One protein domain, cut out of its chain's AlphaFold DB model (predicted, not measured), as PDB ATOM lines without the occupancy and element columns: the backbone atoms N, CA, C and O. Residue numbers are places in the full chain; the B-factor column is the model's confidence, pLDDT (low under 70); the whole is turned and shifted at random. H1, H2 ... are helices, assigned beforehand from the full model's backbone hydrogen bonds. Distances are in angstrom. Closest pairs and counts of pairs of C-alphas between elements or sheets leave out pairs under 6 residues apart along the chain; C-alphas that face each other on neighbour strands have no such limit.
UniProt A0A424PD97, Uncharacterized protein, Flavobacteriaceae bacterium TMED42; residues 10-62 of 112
ATOM      1  N   LYS A  10     243.960 143.465 175.737       71.19
ATOM      2  CA  LYS A  10     243.805 143.472 177.207       71.19
ATOM      3  C   LYS A  10     244.019 142.089 177.819       71.19
ATOM      4  O   LYS A  10     244.651 141.959 178.866       71.19
ATOM      5  N   LYS A  11     243.475 141.054 177.169       76.81
ATOM      6  CA  LYS A  11     243.597 139.650 177.591       76.81
ATOM      7  C   LYS A  11     245.037 139.146 177.496       76.81
ATOM      8  O   LYS A  11     245.437 138.384 178.369       76.81
ATOM      9  N   LYS A  12     245.792 139.607 176.490       83.69
ATOM     10  CA  LYS A  12     247.205 139.265 176.247       83.69
ATOM     11  C   LYS A  12     248.197 139.961 177.191       83.69
ATOM     12  O   LYS A  12     249.384 139.661 177.115       83.69
ATOM     13  N   ILE A  13     247.759 140.873 178.069       85.44
ATOM     14  CA  ILE A  13     248.657 141.454 179.080       85.44
ATOM     15  C   ILE A  13     249.071 140.369 180.071       85.44
ATOM     16  O   ILE A  13     248.237 139.864 180.831       85.44
ATOM     17  N   ASP A  14     250.371 140.095 180.107       87.69
ATOM     18  CA  ASP A  14     250.989 139.284 181.143       87.69
ATOM     19  C   ASP A  14     251.084 140.079 182.454       87.69
ATOM     20  O   ASP A  14     251.801 141.075 182.564       87.69
ATOM     21  N   CYS A  15     250.333 139.634 183.461       88.06
ATOM     22  CA  CYS A  15     250.348 140.249 184.782       88.06
ATOM     23  C   CYS A  15     251.497 139.781 185.679       88.06
ATOM     24  O   CYS A  15     251.654 140.350 186.759       88.06
ATOM     25  N   ASN A  16     252.307 138.817 185.232       88.06
ATOM     26  CA  ASN A  16     253.553 138.446 185.896       88.06
ATOM     27  C   ASN A  16     254.677 139.444 185.576       88.06
ATOM     28  O   ASN A  16     255.531 139.683 186.424       88.06
ATOM     29  N   ASN A  17     254.640 140.088 184.399       90.31
ATOM     30  CA  ASN A  17     255.613 141.110 184.000       90.31
ATOM     31  C   ASN A  17     254.968 142.338 183.309       90.31
ATOM     32  O   ASN A  17     255.151 142.558 182.107       90.31
ATOM     33  N   PRO A  18     254.200 143.169 184.046       89.44
ATOM     34  CA  PRO A  18     253.492 144.307 183.466       89.44
ATOM     35  C   PRO A  18     254.445 145.452 183.081       89.44
ATOM     36  O   PRO A  18     255.119 146.048 183.927       89.44
ATOM     37  N   LYS A  19     254.428 145.837 181.803       86.81
ATOM     38  CA  LYS A  19     255.233 146.933 181.248       86.81
ATOM     39  C   LYS A  19     254.532 148.284 181.408       86.81
ATOM     40  O   LYS A  19     253.438 148.511 180.891       86.81
ATOM     41  N   GLY A  20     255.203 149.214 182.085       88.12
ATOM     42  CA  GLY A  20     254.736 150.593 182.241       88.12
ATOM     43  C   GLY A  20     253.533 150.761 183.178       88.12
ATOM     44  O   GLY A  20     253.064 149.826 183.831       88.12
ATOM     45  N   PHE A  21     253.045 151.997 183.282       89.56
ATOM     46  CA  PHE A  21     251.986 152.368 184.225       89.56
ATOM     47  C   PHE A  21     250.631 151.729 183.886       89.56
ATOM     48  O   PHE A  21     249.948 151.202 184.766       89.56
ATOM     49  N   SER A  22     250.260 151.725 182.604       84.81
ATOM     50  CA  SER A  22     248.955 151.244 182.137       84.81
ATOM     51  C   SER A  22     248.745 149.750 182.409       84.81
ATOM     52  O   SER A  22     247.699 149.362 182.934       84.81
ATOM     53  N   GLN A  23     249.745 148.906 182.135       88.62
ATOM     54  CA  GLN A  23     249.651 147.463 182.384       88.62
ATOM     55  C   GLN A  23     249.642 147.144 183.883       88.62
ATOM     56  O   GLN A  23     248.835 146.325 184.327       88.62
ATOM     57  N   LYS A  24     250.458 147.846 184.687       90.06
ATOM     58  CA  LYS A  24     250.450 147.709 186.155       90.06
ATOM     59  C   LYS A  24     249.068 148.020 186.734       90.06
ATOM     60  O   LYS A  24     248.544 147.240 187.531       90.06
ATOM     61  N   ALA A  25     248.444 149.112 186.291       88.50
ATOM     62  CA  ALA A  25     247.096 149.484 186.712       88.50
ATOM     63  C   ALA A  25     246.040 148.447 186.281       88.50
ATOM     64  O   ALA A  25     245.192 148.054 187.089       88.50
ATOM     65  N   HIS A  26     246.116 147.953 185.040       86.75
ATOM     66  CA  HIS A  26     245.225 146.908 184.528       86.75
ATOM     67  C   HIS A  26     245.297 145.628 185.378       86.75
ATOM     68  O   HIS A  26     244.270 145.117 185.835       86.75
ATOM     69  N   CYS A  27     246.510 145.149 185.656       90.50
ATOM     70  CA  CYS A  27     246.746 143.943 186.446       90.50
ATOM     71  C   CYS A  27     246.325 144.098 187.908       90.50
ATOM     72  O   CYS A  27     245.670 143.210 188.456       90.50
ATOM     73  N   ALA A  28     246.588 145.256 188.521       88.94
ATOM     74  CA  ALA A  28     246.088 145.565 189.858       88.94
ATOM     75  C   ALA A  28     244.549 145.523 189.914       88.94
ATOM     76  O   ALA A  28     243.972 144.994 190.866       88.94
ATOM     77  N   GLY A  29     243.876 146.038 188.880       86.88
ATOM     78  CA  GLY A  29     242.424 145.940 188.739       86.88
ATOM     79  C   GLY A  29     241.933 144.496 188.597       86.88
ATOM     80  O   GLY A  29     240.961 144.115 189.245       86.88
ATOM     81  N   ARG A  30     242.615 143.671 187.791       86.75
ATOM     82  CA  ARG A  30     242.272 142.254 187.576       86.75
ATOM     83  C   ARG A  30     242.406 141.429 188.858       86.75
ATOM     84  O   ARG A  30     241.460 140.734 189.219       86.75
ATOM     85  N   LYS A  31     243.514 141.592 189.590       87.88
ATOM     86  CA  LYS A  31     243.761 140.914 190.874       87.88
ATOM     87  C   LYS A  31     242.709 141.275 191.927       87.88
ATOM     88  O   LYS A  31     242.225 140.406 192.642       87.88
ATOM     89  N   LYS A  32     242.301 142.550 191.997       86.38
ATOM     90  CA  LYS A  32     241.232 142.996 192.910       86.38
ATOM     91  C   LYS A  32     239.887 142.339 192.591       86.38
ATOM     92  O   LYS A  32     239.230 141.876 193.515       86.38
ATOM     93  N   ARG A  33     239.517 142.246 191.309       83.12
ATOM     94  CA  ARG A  33     238.272 141.584 190.879       83.12
ATOM     95  C   ARG A  33     238.282 140.080 191.158       83.12
ATOM     96  O   ARG A  33     237.285 139.566 191.639       83.12
ATOM     97  N   GLN A  34     239.403 139.400 190.903       83.62
ATOM     98  CA  GLN A  34     239.571 137.976 191.236       83.62
ATOM     99  C   GLN A  34     239.441 137.714 192.740       83.62
ATOM    100  O   GLN A  34     238.850 136.724 193.141       83.62
ATOM    101  N   ALA A  35     239.929 138.635 193.573       86.31
ATOM    102  CA  ALA A  35     239.778 138.572 195.024       86.31
ATOM    103  C   ALA A  35     238.376 138.989 195.528       86.31
ATOM    104  O   ALA A  35     238.224 139.274 196.712       86.31
ATOM    105  N   GLY A  36     237.381 139.127 194.641       81.75
ATOM    106  CA  GLY A  36     236.021 139.554 194.991       81.75
ATOM    107  C   GLY A  36     235.914 140.996 195.505       81.75
ATOM    108  O   GLY A  36     234.864 141.405 195.995       81.75
ATOM    109  N   LYS A  37     236.986 141.795 195.414       80.19
ATOM    110  CA  LYS A  37     237.010 143.162 195.940       80.19
ATOM    111  C   LYS A  37     236.340 144.118 194.963       80.19
ATOM    112  O   LYS A  37     236.636 144.122 193.765       80.19
ATOM    113  N   GLN A  38     235.506 145.001 195.500       68.62
ATOM    114  CA  GLN A  38     234.906 146.082 194.730       68.62
ATOM    115  C   GLN A  38     235.985 147.080 194.289       68.62
ATOM    116  O   GLN A  38     236.782 147.576 195.091       68.62
ATOM    117  N   THR A  39     236.040 147.372 192.990       69.75
ATOM    118  CA  THR A  39     236.862 148.469 192.474       69.75
ATOM    119  C   THR A  39     236.128 149.786 192.695       69.75
ATOM    120  O   THR A  39     234.919 149.846 192.511       69.75
ATOM    121  N   LYS A  40     236.854 150.862 193.037       68.62
ATOM    122  CA  LYS A  40     236.255 152.191 193.281       68.62
ATOM    123  C   LYS A  40     235.398 152.701 192.107       68.62
ATOM    124  O   LYS A  40     234.508 153.513 192.308       68.62
ATOM    125  N   SER A  41     235.671 152.227 190.893       66.44
ATOM    126  CA  SER A  41     234.966 152.587 189.663       66.44
ATOM    127  C   SER A  41     234.144 151.417 189.112       66.44
ATOM    128  O   SER A  41     234.656 150.296 189.006       66.44
ATOM    129  N   LYS A  42     232.906 151.700 188.689       68.69
ATOM    130  CA  LYS A  42     232.058 150.774 187.918       68.69
ATOM    131  C   LYS A  42     232.561 150.646 186.471       68.69
ATOM    132  O   LYS A  42     233.256 151.545 185.991       68.69
ATOM    133  N   PRO A  43     232.244 149.551 185.754       71.88
ATOM    134  CA  PRO A  43     232.555 149.431 184.333       71.88
ATOM    135  C   PRO A  43     231.955 150.591 183.534       71.88
ATOM    136  O   PRO A  43     230.789 150.936 183.721       71.88
ATOM    137  N   VAL A  44     232.721 151.141 182.585       71.56
ATOM    138  CA  VAL A  44     232.263 152.241 181.713       71.56
ATOM    139  C   VAL A  44     230.950 151.881 181.020       71.56
ATOM    140  O   VAL A  44     230.061 152.713 180.946       71.56
ATOM    141  N   LYS A  45     230.769 150.625 180.594       73.06
ATOM    142  CA  LYS A  45     229.519 150.154 179.972       73.06
ATOM    143  C   LYS A  45     228.303 150.293 180.896       73.06
ATOM    144  O   LYS A  45     227.225 150.640 180.430       73.06
ATOM    145  N   GLU A  46     228.475 150.044 182.191       75.12
ATOM    146  CA  GLU A  46     227.403 150.180 183.182       75.12
ATOM    147  C   GLU A  46     227.111 151.654 183.481       75.12
ATOM    148  O   GLU A  46     225.952 152.047 183.533       75.12
ATOM    149  N   PHE A  47     228.158 152.476 183.616       70.50
ATOM    150  CA  PHE A  47     228.030 153.926 183.776       70.50
ATOM    151  C   PHE A  47     227.311 154.560 182.580       70.50
ATOM    152  O   PHE A  47     226.330 155.272 182.744       70.50
ATOM    153  N   MET A  48     227.747 154.213 181.370       69.50
ATOM    154  CA  MET A  48     227.149 154.667 180.125       69.50
ATOM    155  C   MET A  48     225.680 154.235 180.042       69.50
ATOM    156  O   MET A  48     224.822 155.072 179.784       69.50
ATOM    157  N   LYS A  49     225.344 152.963 180.304       75.50
ATOM    158  CA  LYS A  49     223.949 152.478 180.247       75.50
ATOM    159  C   LYS A  49     223.016 153.205 181.228       75.50
ATOM    160  O   LYS A  49     221.821 153.264 180.978       75.50
ATOM    161  N   LYS A  50     223.558 153.738 182.325       71.25
ATOM    162  CA  LYS A  50     222.804 154.484 183.341       71.25
ATOM    163  C   LYS A  50     222.565 155.948 182.991       71.25
ATOM    164  O   LYS A  50     221.746 156.559 183.662       71.25
ATOM    165  N   GLN A  51     223.259 156.486 181.988       71.75
ATOM    166  CA  GLN A  51     223.111 157.879 181.583       71.75
ATOM    167  C   GLN A  51     222.317 158.006 180.288       71.75
ATOM    168  O   GLN A  51     222.591 157.289 179.315       71.75
ATOM    169  N   THR A  52     221.379 158.948 180.260       82.81
ATOM    170  CA  THR A  52     220.662 159.310 179.035       82.81
ATOM    171  C   THR A  52     221.622 159.955 178.031       82.81
ATOM    172  O   THR A  52     222.702 160.438 178.382       82.81
ATOM    173  N   ILE A  53     221.257 159.954 176.746       79.88
ATOM    174  CA  ILE A  53     222.051 160.636 175.711       79.88
ATOM    175  C   ILE A  53     222.203 162.124 176.058       79.88
ATOM    176  O   ILE A  53     223.284 162.677 175.892       79.88
ATOM    177  N   GLU A  54     221.164 162.741 176.619       73.56
ATOM    178  CA  GLU A  54     221.172 164.138 177.059       73.56
ATOM    179  C   GLU A  54     222.164 164.394 178.195       73.56
ATOM    180  O   GLU A  54     222.935 165.344 178.119       73.56
ATOM    181  N   GLU A  55     222.219 163.531 179.212       77.62
ATOM    182  CA  GLU A  55     223.196 163.647 180.302       77.62
ATOM    183  C   GLU A  55     224.633 163.488 179.794       77.62
ATOM    184  O   GLU A  55     225.539 164.224 180.197       77.62
ATOM    185  N   ARG A  56     224.842 162.557 178.855       75.88
ATOM    186  CA  ARG A  56     226.145 162.366 178.210       75.88
ATOM    187  C   ARG A  56     226.545 163.572 177.371       75.88
ATOM    188  O   ARG A  56     227.704 163.963 177.401       75.88
ATOM    189  N   LEU A  57     225.610 164.159 176.627       77.50
ATOM    190  CA  LEU A  57     225.853 165.371 175.848       77.50
ATOM    191  C   LEU A  57     226.087 166.573 176.765       77.50
ATOM    192  O   LEU A  57     226.956 167.392 176.481       77.50
ATOM    193  N   GLN A  58     225.391 166.648 177.898       77.62
ATOM    194  CA  GLN A  58     225.567 167.703 178.888       77.62
ATOM    195  C   GLN A  58     226.982 167.709 179.482       77.62
ATOM    196  O   GLN A  58     227.520 168.788 179.687       77.62
ATOM    197  N   LEU A  59     227.635 166.556 179.674       72.88
ATOM    198  CA  LEU A  59     229.050 166.496 180.088       72.88
ATOM    199  C   LEU A  59     230.001 167.225 179.121       72.88
ATOM    200  O   LEU A  59     231.010 167.773 179.558       72.88
ATOM    201  N   PHE A  60     229.691 167.228 177.822       74.06
ATOM    202  CA  PHE A  60     230.509 167.882 176.795       74.06
ATOM    203  C   PHE A  60     230.055 169.313 176.487       74.06
ATOM    204  O   PHE A  60     230.872 170.147 176.104       74.06
ATOM    205  N   LEU A  61     228.760 169.593 176.640       75.62
ATOM    206  CA  LEU A  61     228.139 170.877 176.308       75.62
ATOM    207  C   LEU A  61     228.010 171.821 177.506       75.62
ATOM    208  O   LEU A  61     227.650 172.982 177.316       75.62
ATOM    209  N   GLU A  62     228.270 171.352 178.729       72.12
ATOM    210  CA  GLU A  62     228.273 172.195 179.923       72.12
ATOM    211  C   GLU A  62     229.336 173.286 179.769       72.12
ATOM    212  O   GLU A  62     230.540 173.063 179.924       72.12
TER     213      GLU A  62
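What this domain is: This is residues 10 to 62 of the 112 residues of an uncharacterized protein of Flavobacteriaceae bacterium TMED42 (UniProt A0A424PD97). The printed part is an open string of three separate helices, with the longest, H1, at one end and a thin arm of two short helices, H2 and H3, reaching away from it. The stretch of residues 10 to 19, which holds no named helix, folds beside H1 and reaches one far end of the whole at Asn 16, H3 and Glu 62 lie at the other end, and H2 and the link from H1 bridge the distance between H1 and H3. Residues 41 to 47, 49 to 55 and 57 to 62 stick out free in this arm. The printed part has 53 residues with three named helices in the order H1, H2, H3 and no named strand, and its class is all helix. It is only just extended, close to loose, with a radius of gyration of the C-alphas of 15.2 A, and its outline is elongated, 42 by 25 by 17 A.

Where its parts are: The printed part begins at Lys 10, whose C-alpha is at (243.805, 143.472, 177.207). H1 is residues 20 to 34, 21.7 A from first to last C-alpha, and begins with C-alpha 20 at (254.736, 150.593, 182.241). H2 is residues 44 to 50, 9.9 A from first to last C-alpha. H3 is residues 53 to 61, 11.9 A from first to last C-alpha, and ends with C-alpha 61 at (228.139, 170.877, 176.308).

How they stand to each other: H1 touches no helix. A short link of 9 residues joins H1 to H2, and these two helices are apart. A tight link of 2 residues joins H2 to H3. H2 and H3 are close but not clearly touching, with 1 pair of C-alphas within 8 A; their closest C-alphas, those of Met 48 and Arg 56, are 8.0 A apart. The lines of H2 and H3 stand at a steep tilt of 63 degrees. They run opposite ways, with centres 13.6 A apart. H1 and H3 are apart. Each O i to N i+4 pair is within hydrogen-bond range in H1 and H2; in H3 it is 4 of 5.

The domain as a whole: The two C-alphas farthest apart are those of Asn 16 and Glu 62, at 42.6 A, and the first and last printed C-alphas, Lys 10 and Glu 62, are 32.8 A apart. Without the stretches that stand free, the body has 33 residues and spans 30 by 30 by 16 A. The printed part has no cut and no long link between its helices. The mean pLDDT of the printed part is 80.0, with residues 38 to 42 and residue 48 under 70.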